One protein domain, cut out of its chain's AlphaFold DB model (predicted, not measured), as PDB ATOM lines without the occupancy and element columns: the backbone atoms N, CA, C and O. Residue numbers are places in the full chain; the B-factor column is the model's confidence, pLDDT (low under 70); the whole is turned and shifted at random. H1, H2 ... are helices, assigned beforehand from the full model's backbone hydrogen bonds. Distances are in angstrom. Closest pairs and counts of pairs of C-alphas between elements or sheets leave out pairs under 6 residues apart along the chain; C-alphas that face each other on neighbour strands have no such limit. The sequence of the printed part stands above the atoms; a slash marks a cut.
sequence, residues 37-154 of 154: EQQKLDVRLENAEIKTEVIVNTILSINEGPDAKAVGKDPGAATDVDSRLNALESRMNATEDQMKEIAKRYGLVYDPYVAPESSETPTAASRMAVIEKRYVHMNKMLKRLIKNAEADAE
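What this domain is: This is residues 37 to 154 of the 154 residues of the protein "Type III secretion effector protein" of Pseudomonas sp. KBW05 (UniProt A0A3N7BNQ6). Three long helices, H3, H1 and H2, lie side by side at shallow tilts as a bundle, with their centres in a triangle, and the three run the same way. Between one helix and the next, a long link, residues 65 to 80 and then 106 to 123, runs back along the length of the bundle, and residues 117 to 122 stick out. The printed part has 118 residues with three named helices, in the order H1, H2, H3, and no named strand; the class is all helix. It is compact, with a radius of gyration of the C-alphas of 15.4 A, and has a flat outline of 48 by 35 by 18 A.

Where its parts are: H3, the longest helix, covers residues 124 to 152 and measures 40.8 A from first to last C-alpha, ending at C-alpha 152 (-0.480, -1.184, -55.300). It has a kink of 25 degrees near residue 139. H1, residues 37 to 64, measures 40.3 A and begins at C-alpha 37 (-23.100, -15.226, -18.196). H2, residues 81 to 105, measures 36.2 A.

How they stand to each other: H3 touches H1, the closest C-alphas being those of Ala 149 and Ile 62 at 6.3 A, at a shallow tilt of 23 degrees. H3 touches H2, closest at Leu 145 and Ala 103 with C-alphas 6.6 A apart, at a shallow tilt of 27 degrees. H1 touches H2, closest at Val 56 and Thr 95 with C-alphas 6.3 A apart, at a shallow tilt of 28 degrees. Every O i to N i+4 pair is within hydrogen-bond range in H1, against 20 of 21 in H2 and 24 of 25 in H3.

The domain as a whole: The C-alphas farthest apart, those of Glu 120 and Glu 154, are 50.5 A apart. The printed part has no cut. Both links are long, 16 residues from H1 to H2 and 18 from H2 to H3. The mean pLDDT of the printed part is 93.9, and residue 154, the chain's last, is under 70.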
ATOM      1  N   GLU A  37     -24.417 -14.954 -17.602       92.75
ATOM      2  CA  GLU A  37     -23.100 -15.226 -18.196       92.75
ATOM      3  C   GLU A  37     -23.205 -15.928 -19.556       92.75
ATOM      4  O   GLU A  37     -22.422 -15.642 -20.459       92.75
ATOM      5  N   GLN A  38     -24.225 -16.770 -19.742       93.31
ATOM      6  CA  GLN A  38     -24.519 -17.395 -21.029       93.31
ATOM      7  C   GLN A  38     -24.901 -16.353 -22.091       93.31
ATOM      8  O   GLN A  38     -24.332 -16.350 -23.176       93.31
ATOM      9  N   GLN A  39     -25.788 -15.405 -21.768       95.00
ATOM     10  CA  GLN A  39     -26.165 -14.331 -22.698       95.00
ATOM     11  C   GLN A  39     -24.974 -13.432 -23.055       95.00
ATOM     12  O   GLN A  39     -24.785 -13.092 -24.224       95.00
ATOM     13  N   LYS A  40     -24.123 -13.104 -22.071       94.19
ATOM     14  CA  LYS A  40     -22.869 -12.361 -22.295       94.19
ATOM     15  C   LYS A  40     -21.888 -13.133 -23.180       94.19
ATOM     16  O   LYS A  40     -21.169 -12.532 -23.977       94.19
ATOM     17  N   LEU A  41     -21.837 -14.455 -23.057       95.50
ATOM     18  CA  LEU A  41     -21.014 -15.292 -23.920       95.50
ATOM     19  C   LEU A  41     -21.565 -15.328 -25.351       95.50
ATOM     20  O   LEU A  41     -20.810 -15.115 -26.298       95.50
ATOM     21  N   ASP A  42     -22.875 -15.513 -25.509       95.69
ATOM     22  CA  ASP A  42     -23.538 -15.585 -26.814       95.69
ATOM     23  C   ASP A  42     -23.367 -14.302 -27.629       95.69
ATOM     24  O   ASP A  42     -23.099 -14.356 -28.831       95.69
ATOM     25  N   VAL A  43     -23.474 -13.140 -26.981       96.12
ATOM     26  CA  VAL A  43     -23.294 -11.845 -27.647       96.12
ATOM     27  C   VAL A  43     -21.839 -11.576 -28.037       96.12
ATOM     28  O   VAL A  43     -21.587 -10.981 -29.090       96.12
ATOM     29  N   ARG A  44     -20.869 -12.042 -27.235       96.62
ATOM     30  CA  ARG A  44     -19.439 -11.993 -27.585       96.62
ATOM     31  C   ARG A  44     -19.133 -12.919 -28.759       96.62
ATOM     32  O   ARG A  44     -18.387 -12.529 -29.655       96.62
ATOM     33  N   LEU A  45     -19.737 -14.105 -28.783       97.00
ATOM     34  CA  LEU A  45     -19.580 -15.081 -29.856       97.00
ATOM     35  C   LEU A  45     -20.190 -14.589 -31.176       97.00
ATOM     36  O   LEU A  45     -19.519 -14.639 -32.202       97.00
ATOM     37  N   GLU A  46     -21.402 -14.020 -31.160       96.50
ATOM     38  CA  GLU A  46     -22.006 -13.421 -32.364       96.50
ATOM     39  C   GLU A  46     -21.153 -12.257 -32.897       96.50
ATOM     40  O   GLU A  46     -20.897 -12.167 -34.097       96.50
ATOM     41  N   ASN A  47     -20.638 -11.398 -32.009       96.00
ATOM     42  CA  ASN A  47     -19.731 -10.316 -32.396       96.00
ATOM     43  C   ASN A  47     -18.445 -10.847 -33.051       96.00
ATOM     44  O   ASN A  47     -17.968 -10.289 -34.038       96.00
ATOM     45  N   ALA A  48     -17.876 -11.925 -32.513       96.94
ATOM     46  CA  ALA A  48     -16.706 -12.568 -33.091       96.94
ATOM     47  C   ALA A  48     -17.014 -13.161 -34.478       96.94
ATOM     48  O   ALA A  48     -16.307 -12.881 -35.443       96.94
ATOM     49  N   GLU A  49     -18.125 -13.880 -34.632       96.25
ATOM     50  CA  GLU A  49     -18.564 -14.400 -35.932       96.25
ATOM     51  C   GLU A  49     -18.714 -13.287 -36.984       96.25
ATOM     52  O   GLU A  49     -18.223 -13.439 -38.105       96.25
ATOM     53  N   ILE A  50     -19.323 -12.152 -36.619       95.44
ATOM     54  CA  ILE A  50     -19.431 -10.967 -37.488       95.44
ATOM     55  C   ILE A  50     -18.041 -10.420 -37.844       95.44
ATOM     56  O   ILE A  50     -17.758 -10.161 -39.015       95.44
ATOM     57  N   LYS A  51     -17.148 -10.256 -36.860       95.88
ATOM     58  CA  LYS A  51     -15.786  -9.750 -37.090       95.88
ATOM     59  C   LYS A  51     -14.993 -10.651 -38.031       95.88
ATOM     60  O   LYS A  51     -14.343 -10.137 -38.937       95.88
ATOM     61  N   THR A  52     -15.060 -11.972 -37.857       96.00
ATOM     62  CA  THR A  52     -14.411 -12.917 -38.777       96.00
ATOM     63  C   THR A  52     -14.954 -12.766 -40.188       96.00
ATOM     64  O   THR A  52     -14.166 -12.687 -41.122       96.00
ATOM     65  N   GLU A  53     -16.273 -12.670 -40.360       95.25
ATOM     66  CA  GLU A  53     -16.887 -12.488 -41.679       95.25
ATOM     67  C   GLU A  53     -16.413 -11.201 -42.368       95.25
ATOM     68  O   GLU A  53     -16.030 -11.226 -43.537       95.25
ATOM     69  N   VAL A  54     -16.348 -10.086 -41.633       95.00
ATOM     70  CA  VAL A  54     -15.816  -8.817 -42.150       95.00
ATOM     71  C   VAL A  54     -14.354  -8.956 -42.575       95.00
ATOM     72  O   VAL A  54     -13.981  -8.497 -43.656       95.00
ATOM     73  N   ILE A  55     -13.521  -9.597 -41.752       96.06
ATOM     74  CA  ILE A  55     -12.105  -9.807 -42.063       96.06
ATOM     75  C   ILE A  55     -11.948 -10.681 -43.313       96.06
ATOM     76  O   ILE A  55     -11.199 -10.309 -44.216       96.06
ATOM     77  N   VAL A  56     -12.665 -11.806 -43.393       95.19
ATOM     78  CA  VAL A  56     -12.613 -12.721 -44.544       95.19
ATOM     79  C   VAL A  56     -13.025 -11.999 -45.822       95.19
ATOM     80  O   VAL A  56     -12.297 -12.046 -46.807       95.19
ATOM     81  N   ASN A  57     -14.133 -11.259 -45.797       94.50
ATOM     82  CA  ASN A  57     -14.591 -10.491 -46.956       94.50
ATOM     83  C   ASN A  57     -13.607  -9.392 -47.370       94.50
ATOM     84  O   ASN A  57     -13.474  -9.090 -48.553       94.50
ATOM     85  N   THR A  58     -12.876  -8.819 -46.414       94.38
ATOM     86  CA  THR A  58     -11.827  -7.838 -46.712       94.38
ATOM     87  C   THR A  58     -10.620  -8.504 -47.378       94.38
ATOM     88  O   THR A  58     -10.107  -7.993 -48.365       94.38
ATOM     89  N   ILE A  59     -10.193  -9.672 -46.890       94.00
ATOM     90  CA  ILE A  59      -9.129 -10.487 -47.501       94.00
ATOM     91  C   ILE A  59      -9.514 -10.915 -48.921       94.00
ATOM     92  O   ILE A  59      -8.690 -10.805 -49.827       94.00
ATOM     93  N   LEU A  60     -10.758 -11.359 -49.133       93.31
ATOM     94  CA  LEU A  60     -11.281 -11.681 -50.464       93.31
ATOM     95  C   LEU A  60     -11.217 -10.463 -51.384       93.31
ATOM     96  O   LEU A  60     -10.686 -10.567 -52.481       93.31
ATOM     97  N   SER A  61     -11.663  -9.298 -50.910       93.38
ATOM     98  CA  SER A  61     -11.605  -8.066 -51.697       93.38
ATOM     99  C   SER A  61     -10.176  -7.646 -52.056       93.38
ATOM    100  O   SER A  61      -9.964  -7.129 -53.148       93.38
ATOM    101  N   ILE A  62      -9.196  -7.876 -51.176       93.12
ATOM    102  CA  ILE A  62      -7.776  -7.617 -51.469       93.12
ATOM    103  C   ILE A  62      -7.248  -8.586 -52.538       93.12
ATOM    104  O   ILE A  62      -6.458  -8.194 -53.389       93.12
ATOM    105  N   ASN A  63      -7.670  -9.852 -52.505       90.62
ATOM    106  CA  ASN A  63      -7.184 -10.880 -53.429       90.62
ATOM    107  C   ASN A  63      -7.850 -10.848 -54.808       90.62
ATOM    108  O   ASN A  63      -7.185 -11.087 -55.812       90.62
ATOM    109  N   GLU A  64      -9.162 -10.642 -54.843       90.62
ATOM    110  CA  GLU A  64     -10.005 -10.819 -56.031       90.62
ATOM    111  C   GLU A  64     -10.556  -9.486 -56.560       90.62
ATOM    112  O   GLU A  64     -11.183  -9.450 -57.617       90.62
ATOM    113  N   GLY A  65     -10.306  -8.382 -55.850       89.00
ATOM    114  CA  GLY A  65     -10.798  -7.053 -56.192       89.00
ATOM    115  C   GLY A  65     -12.163  -6.721 -55.569       89.00
ATOM    116  O   GLY A  65     -12.730  -7.505 -54.806       89.00
ATOM    117  N   PRO A  66     -12.713  -5.530 -55.860       85.75
ATOM    118  CA  PRO A  66     -13.932  -5.026 -55.219       85.75
ATOM    119  C   PRO A  66     -15.195  -5.842 -55.537       85.75
ATOM    120  O   PRO A  66     -16.153  -5.791 -54.765       85.75
ATOM    121  N   ASP A  67     -15.182  -6.615 -56.626       88.06
ATOM    122  CA  ASP A  67     -16.300  -7.456 -57.074       88.06
ATOM    123  C   ASP A  67     -16.240  -8.896 -56.525       88.06
ATOM    124  O   ASP A  67     -17.041  -9.752 -56.916       88.06
ATOM    125  N   ALA A  68     -15.297  -9.180 -55.615       89.88
ATOM    126  CA  ALA A  68     -15.183 -10.470 -54.945       89.88
ATOM    127  C   ALA A  68     -16.517 -10.882 -54.304       89.88
ATOM    128  O   ALA A  68     -17.203 -10.085 -53.650       89.88
ATOM    129  N   LYS A  69     -16.890 -12.158 -54.449       89.44
ATOM    130  CA  LYS A  69     -18.140 -12.661 -53.868       89.44
ATOM    131  C   LYS A  69     -18.011 -12.735 -52.351       89.44
ATOM    132  O   LYS A  69     -17.341 -13.617 -51.821       89.44
ATOM    133  N   ALA A  70     -18.696 -11.827 -51.661       88.50
ATOM    134  CA  ALA A  70     -18.743 -11.828 -50.207       88.50
ATOM    135  C   ALA A  70     -19.358 -13.130 -49.670       88.50
ATOM    136  O   ALA A  70     -20.390 -13.603 -50.153       88.50
ATOM    137  N   VAL A  71     -18.738 -13.673 -48.629       89.56
ATOM    138  CA  VAL A  71     -19.265 -14.781 -47.841       89.56
ATOM    139  C   VAL A  71     -20.108 -14.255 -46.684       89.56
ATOM    140  O   VAL A  71     -19.898 -13.143 -46.192       89.56
ATOM    141  N   GLY A  72     -21.067 -15.069 -46.249       88.75
ATOM    142  CA  GLY A  72     -21.972 -14.762 -45.147       88.75
ATOM    143  C   GLY A  72     -22.158 -15.945 -44.204       88.75
ATOM    144  O   GLY A  72     -21.769 -17.074 -44.515       88.75
ATOM    145  N   LYS A  73     -22.771 -15.695 -43.045       87.62
ATOM    146  CA  LYS A  73     -23.204 -16.760 -42.131       87.62
ATOM    147  C   LYS A  73     -24.195 -17.701 -42.825       87.62
ATOM    148  O   LYS A  73     -25.180 -17.263 -43.413       87.62
ATOM    149  N   ASP A  74     -23.911 -18.998 -42.729       87.56
ATOM    150  CA  ASP A  74     -24.754 -20.075 -43.249       87.56
ATOM    151  C   ASP A  74     -26.101 -20.107 -42.493       87.56
ATOM    152  O   ASP A  74     -26.084 -20.121 -41.257       87.56
ATOM    153  N   PRO A  75     -27.256 -20.133 -43.185       85.31
ATOM    154  CA  PRO A  75     -28.560 -20.330 -42.550       85.31
ATOM    155  C   PRO A  75     -28.668 -21.613 -41.710       85.31
ATOM    156  O   PRO A  75     -29.454 -21.653 -40.768       85.31
ATOM    157  N   GLY A  76     -27.888 -22.647 -42.038       89.44
ATOM    158  CA  GLY A  76     -27.784 -23.907 -41.299       89.44
ATOM    159  C   GLY A  76     -26.656 -23.941 -40.263       89.44
ATOM    160  O   GLY A  76     -26.297 -25.023 -39.800       89.44
ATOM    161  N   ALA A  77     -26.054 -22.796 -39.921       89.56
ATOM    162  CA  ALA A  77     -24.998 -22.739 -38.915       89.56
ATOM    163  C   ALA A  77     -25.487 -23.237 -37.544       89.56
ATOM    164  O   ALA A  77     -26.632 -23.007 -37.149       89.56
ATOM    165  N   ALA A  78     -24.585 -23.880 -36.801       91.50
ATOM    166  CA  ALA A  78     -24.866 -24.364 -35.456       91.50
ATOM    167  C   ALA A  78     -25.333 -23.234 -34.524       91.50
ATOM    168  O   ALA A  78     -24.901 -22.083 -34.641       91.50
ATOM    169  N   THR A  79     -26.205 -23.580 -33.579       91.19
ATOM    170  CA  THR A  79     -26.776 -22.633 -32.609       91.19
ATOM    171  C   THR A  79     -26.206 -22.814 -31.206       91.19
ATOM    172  O   THR A  79     -26.246 -21.872 -30.420       91.19
ATOM    173  N   ASP A  80     -25.667 -23.991 -30.881       95.06
ATOM    174  CA  ASP A  80     -25.010 -24.253 -29.602       95.06
ATOM    175  C   ASP A  80     -23.606 -23.632 -29.539       95.06
ATOM    176  O   ASP A  80     -22.910 -23.488 -30.546       95.06
ATOM    177  N   VAL A  81     -23.192 -23.257 -28.329       95.56
ATOM    178  CA  VAL A  81     -21.947 -22.517 -28.077       95.56
ATOM    179  C   VAL A  81     -20.714 -23.276 -28.555       95.56
ATOM    180  O   VAL A  81     -19.863 -22.692 -29.224       95.56
ATOM    181  N   ASP A  82     -20.601 -24.562 -28.228       95.69
ATOM    182  CA  ASP A  82     -19.378 -25.322 -28.490       95.69
ATOM    183  C   ASP A  82     -19.156 -25.541 -29.985       95.69
ATOM    184  O   ASP A  82     -18.047 -25.324 -30.486       95.69
ATOM    185  N   SER A  83     -20.208 -25.894 -30.727       96.88
ATOM    186  CA  SER A  83     -20.121 -26.058 -32.179       96.88
ATOM    187  C   SER A  83     -19.842 -24.731 -32.880       96.88
ATOM    188  O   SER A  83     -19.034 -24.685 -33.812       96.88
ATOM    189  N   ARG A  84     -20.444 -23.632 -32.409       97.50
ATOM    190  CA  ARG A  84     -20.158 -22.281 -32.912       97.50
ATOM    191  C   ARG A  84     -18.709 -21.870 -32.666       97.50
ATOM    192  O   ARG A  84     -18.061 -21.378 -33.588       97.50
ATOM    193  N   LEU A  85     -18.171 -22.126 -31.473       98.06
ATOM    194  CA  LEU A  85     -16.765 -21.869 -31.155       98.06
ATOM    195  C   LEU A  85     -15.823 -22.687 -32.041       98.06
ATOM    196  O   LEU A  85     -14.890 -22.126 -32.611       98.06
ATOM    197  N   ASN A  86     -16.092 -23.983 -32.221       97.50
ATOM    198  CA  ASN A  86     -15.294 -24.849 -33.094       97.50
ATOM    199  C   ASN A  86     -15.272 -24.320 -34.537       97.50
ATOM    200  O   ASN A  86     -14.213 -24.217 -35.160       97.50
ATOM    201  N   ALA A  87     -16.441 -23.948 -35.063       96.56
ATOM    202  CA  ALA A  87     -16.561 -23.392 -36.405       96.56
ATOM    203  C   ALA A  87     -15.838 -22.042 -36.529       96.56
ATOM    204  O   ALA A  87     -15.146 -21.796 -37.520       96.56
ATOM    205  N   LEU A  88     -15.969 -21.173 -35.526       97.38
ATOM    206  CA  LEU A  88     -15.313 -19.873 -35.494       97.38
ATOM    207  C   LEU A  88     -13.788 -20.009 -35.469       97.38
ATOM    208  O   LEU A  88     -13.113 -19.393 -36.289       97.38
ATOM    209  N   GLU A  89     -13.242 -20.833 -34.577       97.81
ATOM    210  CA  GLU A  89     -11.801 -21.063 -34.468       97.81
ATOM    211  C   GLU A  89     -11.225 -21.655 -35.758       97.81
ATOM    212  O   GLU A  89     -10.181 -21.196 -36.223       97.81
ATOM    213  N   SER A  90     -11.934 -22.605 -36.378       96.81
ATOM    214  CA  SER A  90     -11.563 -23.168 -37.681       96.81
ATOM    215  C   SER A  90     -11.502 -22.091 -38.770       96.81
ATOM    216  O   SER A  90     -10.499 -21.979 -39.481       96.81
ATOM    217  N   ARG A  91     -12.524 -21.228 -38.853       95.81
ATOM    218  CA  ARG A  91     -12.541 -20.097 -39.795       95.81
ATOM    219  C   ARG A  91     -11.413 -19.112 -39.516       95.81
ATOM    220  O   ARG A  91     -10.779 -18.646 -40.458       95.81
ATOM    221  N   MET A  92     -11.137 -18.806 -38.250       97.44
ATOM    222  CA  MET A  92     -10.034 -17.919 -37.881       97.44
ATOM    223  C   MET A  92      -8.681 -18.513 -38.276       97.44
ATOM    224  O   MET A  92      -7.867 -17.780 -38.822       97.44
ATOM    225  N   ASN A  93      -8.457 -19.819 -38.092       97.69
ATOM    226  CA  ASN A  93      -7.219 -20.482 -38.525       97.69
ATOM    227  C   ASN A  93      -7.016 -20.330 -40.039       97.69
ATOM    228  O   ASN A  93      -5.981 -19.836 -40.477       97.69
ATOM    229  N   ALA A  94      -8.044 -20.653 -40.831       96.06
ATOM    230  CA  ALA A  94      -7.992 -20.491 -42.282       96.06
ATOM    231  C   ALA A  94      -7.760 -19.024 -42.693       96.06
ATOM    232  O   ALA A  94      -6.982 -18.737 -43.599       96.06
ATOM    233  N   THR A  95      -8.404 -18.085 -41.995       96.06
ATOM    234  CA  THR A  95      -8.249 -16.643 -42.231       96.06
ATOM    235  C   THR A  95      -6.824 -16.178 -41.937       96.06
ATOM    236  O   THR A  95      -6.251 -15.413 -42.708       96.06
ATOM    237  N   GLU A  96      -6.235 -16.633 -40.835       97.50
ATOM    238  CA  GLU A  96      -4.862 -16.308 -40.457       97.50
ATOM    239  C   GLU A  96      -3.842 -16.872 -41.446       97.50
ATOM    240  O   GLU A  96      -2.873 -16.187 -41.766       97.50
ATOM    241  N   ASP A  97      -4.069 -18.067 -41.988       96.56
ATOM    242  CA  ASP A  97      -3.211 -18.617 -43.037       96.56
ATOM    243  C   ASP A  97      -3.309 -17.799 -44.332       96.56
ATOM    244  O   ASP A  97      -2.282 -17.457 -44.919       96.56
ATOM    245  N   GLN A  98      -4.512 -17.356 -44.719       95.06
ATOM    246  CA  GLN A  98      -4.666 -16.404 -45.826       95.06
ATOM    247  C   GLN A  98      -3.959 -15.071 -45.541       95.06
ATOM    248  O   GLN A  98      -3.282 -14.537 -46.420       95.06
ATOM    249  N   MET A  99      -4.037 -14.547 -44.313       96.25
ATOM    250  CA  MET A  99      -3.293 -13.340 -43.933       96.25
ATOM    251  C   MET A  99      -1.784 -13.518 -44.086       96.25
ATOM    252  O   MET A  99      -1.129 -12.588 -44.553       96.25
ATOM    253  N   LYS A 100      -1.221 -14.681 -43.723       96.38
ATOM    254  CA  LYS A 100       0.210 -14.967 -43.927       96.38
ATOM    255  C   LYS A 100       0.569 -14.933 -45.408       96.38
ATOM    256  O   LYS A 100       1.567 -14.315 -45.769       96.38
ATOM    257  N   GLU A 101      -0.233 -15.569 -46.258       94.56
ATOM    258  CA  GLU A 101       0.040 -15.622 -47.696       94.56
ATOM    259  C   GLU A 101      -0.047 -14.246 -48.361       94.56
ATOM    260  O   GLU A 101       0.835 -13.884 -49.139       94.56
ATOM    261  N   ILE A 102      -1.048 -13.434 -48.015       94.25
ATOM    262  CA  ILE A 102      -1.154 -12.067 -48.545       94.25
ATOM    263  C   ILE A 102      -0.032 -11.186 -47.990       94.25
ATOM    264  O   ILE A 102       0.580 -10.432 -48.741       94.25
ATOM    265  N   ALA A 103       0.291 -11.301 -46.698       95.62
ATOM    266  CA  ALA A 103       1.372 -10.536 -46.082       95.62
ATOM    267  C   ALA A 103       2.703 -10.727 -46.825       95.62
ATOM    268  O   ALA A 103       3.386  -9.738 -47.087       95.62
ATOM    269  N   LYS A 104       3.026 -11.959 -47.251       95.62
ATOM    270  CA  LYS A 104       4.231 -12.250 -48.046       95.62
ATOM    271  C   LYS A 104       4.295 -11.453 -49.351       95.62
ATOM    272  O   LYS A 104       5.375 -10.987 -49.699       95.62
ATOM    273  N   ARG A 105       3.165 -11.261 -50.046       93.00
ATOM    274  CA  ARG A 105       3.108 -10.497 -51.313       93.00
ATOM    275  C   ARG A 105       3.570  -9.054 -51.128       93.00
ATOM    276  O   ARG A 105       4.239  -8.516 -51.997       93.00
ATOM    277  N   TYR A 106       3.288  -8.486 -49.960       94.50
ATOM    278  CA  TYR A 106       3.661  -7.122 -49.585       94.50
ATOM    279  C   TYR A 106       4.957  -7.043 -48.756       94.50
ATOM    280  O   TYR A 106       5.229  -6.021 -48.126       94.50
ATOM    281  N   GLY A 107       5.742  -8.125 -48.671       95.62
ATOM    282  CA  GLY A 107       6.965  -8.157 -47.856       95.62
ATOM    283  C   GLY A 107       6.719  -8.005 -46.347       95.62
ATOM    284  O   GLY A 107       7.602  -7.576 -45.603       95.62
ATOM    285  N   LEU A 108       5.515  -8.329 -45.874       96.62
ATOM    286  CA  LEU A 108       5.124  -8.282 -44.469       96.62
ATOM    287  C   LEU A 108       5.171  -9.686 -43.854       96.62
ATOM    288  O   LEU A 108       4.991 -10.699 -44.525       96.62
ATOM    289  N   VAL A 109       5.333  -9.737 -42.533       95.88
ATOM    290  CA  VAL A 109       5.229 -10.973 -41.747       95.88
ATOM    291  C   VAL A 109       4.023 -10.869 -40.823       95.88
ATOM    292  O   VAL A 109       3.912  -9.902 -40.060       95.88
ATOM    293  N   TYR A 110       3.121 -11.851 -40.905       96.50
ATOM    294  CA  TYR A 110       2.037 -12.033 -39.942       96.50
ATOM    295  C   TYR A 110       2.427 -13.048 -38.879       96.50
ATOM    296  O   TYR A 110       2.727 -14.197 -39.196       96.50
ATOM    297  N   ASP A 111       2.382 -12.593 -37.630       93.62
ATOM    298  CA  ASP A 111       2.613 -13.409 -36.447       93.62
ATOM    299  C   ASP A 111       1.302 -13.508 -35.639       93.62
ATOM    300  O   ASP A 111       0.867 -12.503 -35.044       93.62
ATOM    301  N   PRO A 112       0.602 -14.659 -35.700       94.31
ATOM    302  CA  PRO A 112      -0.664 -14.850 -35.007       94.31
ATOM    303  C   PRO A 112      -0.470 -14.872 -33.489       94.31
ATOM    304  O   PRO A 112       0.598 -15.187 -32.971       94.31
ATOM    305  N   TYR A 113      -1.532 -14.558 -32.750       96.75
ATOM    306  CA  TYR A 113      -1.496 -14.699 -31.296       96.75
ATOM    307  C   TYR A 113      -1.434 -16.181 -30.901       96.75
ATOM    308  O   TYR A 113      -2.337 -16.949 -31.235       96.75
ATOM    309  N   VAL A 114      -0.412 -16.555 -30.129       93.12
ATOM    310  CA  VAL A 114      -0.287 -17.882 -29.515       93.12
ATOM    311  C   VAL A 114      -0.685 -17.779 -28.045       93.12
ATOM    312  O   VAL A 114      -0.087 -17.029 -27.271       93.12
ATOM    313  N   ALA A 115      -1.733 -18.509 -27.661       92.12
ATOM    314  CA  ALA A 115      -2.134 -18.599 -26.263       92.12
ATOM    315  C   ALA A 115      -1.057 -19.352 -25.454       92.12
ATOM    316  O   ALA A 115      -0.499 -20.322 -25.968       92.12
ATOM    317  N   PRO A 116      -0.769 -18.944 -24.204       90.81
ATOM    318  CA  PRO A 116       0.103 -19.713 -23.321       90.81
ATOM    319  C   PRO A 116      -0.417 -21.140 -23.139       90.81
ATOM    320  O   PRO A 116      -1.631 -21.349 -23.066       90.81
ATOM    321  N   GLU A 117       0.497 -22.104 -23.034       89.25
ATOM    322  CA  GLU A 117       0.131 -23.485 -22.721       89.25
ATOM    323  C   GLU A 117      -0.578 -23.559 -21.361       89.25
ATOM    324  O   GLU A 117      -0.199 -22.886 -20.400       89.25
ATOM    325  N   SER A 118      -1.622 -24.384 -21.290       88.75
ATOM    326  CA  SER A 118      -2.378 -24.662 -20.071       88.75
ATOM    327  C   SER A 118      -2.631 -26.160 -19.967       88.75
ATOM    328  O   SER A 118      -2.903 -26.816 -20.972       88.75
ATOM    329  N   SER A 119      -2.558 -26.697 -18.750       85.81
ATOM    330  CA  SER A 119      -2.940 -28.080 -18.446       85.81
ATOM    331  C   SER A 119      -4.451 -28.250 -18.243       85.81
ATOM    332  O   SER A 119      -4.938 -29.378 -18.173       85.81
ATOM    333  N   GLU A 120      -5.200 -27.151 -18.136       91.31
ATOM    334  CA  GLU A 120      -6.649 -27.176 -17.950       91.31
ATOM    335  C   GLU A 120      -7.380 -27.315 -19.287       91.31
ATOM    336  O   GLU A 120      -7.008 -26.709 -20.294       91.31
ATOM    337  N   THR A 121      -8.475 -28.082 -19.289       90.56
ATOM    338  CA  THR A 121      -9.356 -28.160 -20.461       90.56
ATOM    339  C   THR A 121      -9.990 -26.786 -20.716       90.56
ATOM    340  O   THR A 121     -10.599 -26.232 -19.798       90.56
ATOM    341  N   PRO A 122      -9.881 -26.216 -21.933       93.56
ATOM    342  CA  PRO A 122     -10.420 -24.892 -22.217       93.56
ATOM    343  C   PRO A 122     -11.937 -24.819 -22.015       93.56
ATOM    344  O   PRO A 122     -12.687 -25.628 -22.555       93.56
ATOM    345  N   THR A 123     -12.395 -23.802 -21.286       96.00
ATOM    346  CA  THR A 123     -13.817 -23.470 -21.162       96.00
ATOM    347  C   THR A 123     -14.246 -22.563 -22.312       96.00
ATOM    348  O   THR A 123     -13.423 -21.883 -22.927       96.00
ATOM    349  N   ALA A 124     -15.548 -22.473 -22.585       96.88
ATOM    350  CA  ALA A 124     -16.062 -21.566 -23.611       96.88
ATOM    351  C   ALA A 124     -15.649 -20.097 -23.366       96.88
ATOM    352  O   ALA A 124     -15.278 -19.378 -24.296       96.88
ATOM    353  N   ALA A 125     -15.620 -19.665 -22.101       95.44
ATOM    354  CA  ALA A 125     -15.170 -18.327 -21.724       95.44
ATOM    355  C   ALA A 125     -13.667 -18.109 -21.979       95.44
ATOM    356  O   ALA A 125     -13.286 -17.047 -22.482       95.44
ATOM    357  N   SER A 126     -12.812 -19.093 -21.669       95.75
ATOM    358  CA  SER A 126     -11.368 -18.968 -21.915       95.75
ATOM    359  C   SER A 126     -11.039 -19.013 -23.409       95.75
ATOM    360  O   SER A 126     -10.225 -18.213 -23.874       95.75
ATOM    361  N   ARG A 127     -11.738 -19.851 -24.183       97.50
ATOM    362  CA  ARG A 127     -11.668 -19.870 -25.655       97.50
ATOM    363  C   ARG A 127     -12.046 -18.516 -26.253       97.50
ATOM    364  O   ARG A 127     -11.286 -17.969 -27.051       97.50
ATOM    365  N   MET A 128     -13.144 -17.910 -25.793       97.62
ATOM    366  CA  MET A 128     -13.535 -16.564 -26.231       97.62
ATOM    367  C   MET A 128     -12.490 -15.494 -25.905       97.62
ATOM    368  O   MET A 128     -12.215 -14.636 -26.744       97.62
ATOM    369  N   ALA A 129     -11.851 -15.556 -24.735       96.19
ATOM    370  CA  ALA A 129     -10.774 -14.628 -24.394       96.19
ATOM    371  C   ALA A 129      -9.552 -14.771 -25.328       96.19
ATOM    372  O   ALA A 129      -8.907 -13.778 -25.668       96.19
ATOM    373  N   VAL A 130      -9.231 -15.991 -25.772       97.44
ATOM    374  CA  VAL A 130      -8.172 -16.234 -26.768       97.44
ATOM    375  C   VAL A 130      -8.572 -15.684 -28.139       97.44
ATOM    376  O   VAL A 130      -7.779 -14.987 -28.772       97.44
ATOM    377  N   ILE A 131      -9.805 -15.940 -28.577       98.25
ATOM    378  CA  ILE A 131     -10.375 -15.415 -29.827       98.25
ATOM    379  C   ILE A 131     -10.278 -13.882 -29.878       98.25
ATOM    380  O   ILE A 131      -9.818 -13.311 -30.868       98.25
ATOM    381  N   GLU A 132     -10.638 -13.197 -28.793       96.75
ATOM    382  CA  GLU A 132     -10.565 -11.735 -28.705       96.75
ATOM    383  C   GLU A 132      -9.134 -11.204 -28.860       96.75
ATOM    384  O   GLU A 132      -8.917 -10.215 -29.567       96.75
ATOM    385  N   LYS A 133      -8.138 -11.891 -28.286       97.81
ATOM    386  CA  LYS A 133      -6.718 -11.545 -28.468       97.81
ATOM    387  C   LYS A 133      -6.242 -11.788 -29.898       97.81
ATOM    388  O   LYS A 133      -5.541 -10.939 -30.451       97.81
ATOM    389  N   ARG A 134      -6.666 -12.886 -30.533       98.06
ATOM    390  CA  ARG A 134      -6.377 -13.143 -31.955       98.06
ATOM    391  C   ARG A 134      -6.892 -12.009 -32.838       98.06
ATOM    392  O   ARG A 134      -6.140 -11.518 -33.675       98.06
ATOM    393  N   TYR A 135      -8.095 -11.479 -32.591       97.12
ATOM    394  CA  TYR A 135      -8.586 -10.324 -33.355       97.12
ATOM    395  C   TYR A 135      -7.722  -9.075 -33.226       97.12
ATOM    396  O   TYR A 135      -7.647  -8.305 -34.181       97.12
ATOM    397  N   VAL A 136      -7.067  -8.833 -32.087       96.19
ATOM    398  CA  VAL A 136      -6.142  -7.694 -31.959       96.19
ATOM    399  C   VAL A 136      -4.994  -7.831 -32.966       96.19
ATOM    400  O   VAL A 136      -4.670  -6.868 -33.666       96.19
ATOM    401  N   HIS A 137      -4.434  -9.035 -33.104       97.31
ATOM    402  CA  HIS A 137      -3.366  -9.336 -34.060       97.31
ATOM    403  C   HIS A 137      -3.866  -9.293 -35.508       97.31
ATOM    404  O   HIS A 137      -3.285  -8.591 -36.341       97.31
ATOM    405  N   MET A 138      -4.984  -9.966 -35.789       97.56
ATOM    406  CA  MET A 138      -5.601 -10.005 -37.116       97.56
ATOM    407  C   MET A 138      -5.955  -8.598 -37.607       97.56
ATOM    408  O   MET A 138      -5.609  -8.236 -38.726       97.56
ATOM    409  N   ASN A 139      -6.565  -7.753 -36.769       96.50
ATOM    410  CA  ASN A 139      -6.920  -6.380 -37.143       96.50
ATOM    411  C   ASN A 139      -5.689  -5.504 -37.394       96.50
ATOM    412  O   ASN A 139      -5.704  -4.659 -38.290       96.50
ATOM    413  N   LYS A 140      -4.615  -5.682 -36.613       96.69
ATOM    414  CA  LYS A 140      -3.352  -4.969 -36.846       96.69
ATOM    415  C   LYS A 140      -2.768  -5.334 -38.208       96.69
ATOM    416  O   LYS A 140      -2.309  -4.442 -38.919       96.69
ATOM    417  N   MET A 141      -2.791  -6.617 -38.572       97.19
ATOM    418  CA  MET A 141      -2.315  -7.048 -39.882       97.19
ATOM    419  C   MET A 141      -3.240  -6.586 -41.000       97.19
ATOM    420  O   MET A 141      -2.763  -5.993 -41.959       97.19
ATOM    421  N   LEU A 142      -4.555  -6.749 -40.846       97.12
ATOM    422  CA  LEU A 142      -5.536  -6.346 -41.848       97.12
ATOM    423  C   LEU A 142      -5.383  -4.874 -42.245       97.12
ATOM    424  O   LEU A 142      -5.349  -4.563 -43.428       97.12
ATOM    425  N   LYS A 143      -5.189  -3.972 -41.272       96.56
ATOM    426  CA  LYS A 143      -4.912  -2.549 -41.541       96.56
ATOM    427  C   LYS A 143      -3.664  -2.334 -42.401       96.56
ATOM    428  O   LYS A 143      -3.652  -1.442 -43.242       96.56
ATOM    429  N   ARG A 144      -2.608  -3.128 -42.188       96.88
ATOM    430  CA  ARG A 144      -1.392  -3.072 -43.014       96.88
ATOM    431  C   ARG A 144      -1.664  -3.613 -44.411       96.88
ATOM    432  O   ARG A 144      -1.220  -2.988 -45.364       96.88
ATOM    433  N   LEU A 145      -2.385  -4.728 -44.530       96.19
ATOM    434  CA  LEU A 145      -2.737  -5.319 -45.822       96.19
ATOM    435  C   LEU A 145      -3.565  -4.350 -46.668       96.19
ATOM    436  O   LEU A 145      -3.191  -4.107 -47.804       96.19
ATOM    437  N   ILE A 146      -4.603  -3.731 -46.091       95.38
ATOM    438  CA  ILE A 146      -5.421  -2.712 -46.771       95.38
ATOM    439  C   ILE A 146      -4.532  -1.586 -47.304       95.38
ATOM    440  O   ILE A 146      -4.559  -1.304 -48.492       95.38
ATOM    441  N   LYS A 147      -3.679  -1.004 -46.450       95.88
ATOM    442  CA  LYS A 147      -2.808   0.109 -46.851       95.88
ATOM    443  C   LYS A 147      -1.868  -0.248 -48.011       95.88
ATOM    444  O   LYS A 147      -1.590   0.605 -48.842       95.88
ATOM    445  N   ASN A 148      -1.327  -1.468 -48.038       95.31
ATOM    446  CA  ASN A 148      -0.443  -1.887 -49.132       95.31
ATOM    447  C   ASN A 148      -1.239  -2.226 -50.399       95.31
ATOM    448  O   ASN A 148      -0.811  -1.868 -51.483       95.31
ATOM    449  N   ALA A 149      -2.415  -2.843 -50.264       92.44
ATOM    450  CA  ALA A 149      -3.294  -3.120 -51.397       92.44
ATOM    451  C   ALA A 149      -3.789  -1.838 -52.085       92.44
ATOM    452  O   ALA A 149      -3.859  -1.796 -53.306       92.44
ATOM    453  N   GLU A 150      -4.100  -0.795 -51.312       91.75
ATOM    454  CA  GLU A 150      -4.455   0.529 -51.840       91.75
ATOM    455  C   GLU A 150      -3.276   1.173 -52.582       91.75
ATOM    456  O   GLU A 150      -3.470   1.701 -53.668       91.75
ATOM    457  N   ALA A 151      -2.058   1.080 -52.035       91.12
ATOM    458  CA  ALA A 151      -0.858   1.630 -52.668       91.12
ATOM    459  C   ALA A 151      -0.459   0.905 -53.968       91.12
ATOM    460  O   ALA A 151       0.093   1.535 -54.859       91.12
ATOM    461  N   ASP A 152      -0.738  -0.397 -54.083       84.75
ATOM    462  CA  ASP A 152      -0.480  -1.184 -55.300       84.75
ATOM    463  C   ASP A 152      -1.507  -0.924 -56.420       84.75
ATOM    464  O   ASP A 152      -1.275  -1.303 -57.568       84.75
ATOM    465  N   ALA A 153      -2.659  -0.331 -56.093       79.19
ATOM    466  CA  ALA A 153      -3.715  -0.012 -57.054       79.19
ATOM    467  C   ALA A 153      -3.553   1.375 -57.715       79.19
ATOM    468  O   ALA A 153      -4.314   1.684 -58.636       79.19
ATOM    469  N   GLU A 154      -2.601   2.190 -57.241       56.91
ATOM    470  CA  GLU A 154      -2.221   3.512 -57.783       56.91
ATOM    471  C   GLU A 154      -1.105   3.410 -58.838       56.91
ATOM    472  O   GLU A 154      -1.209   4.133 -59.858       56.91
TER     473      GLU A 154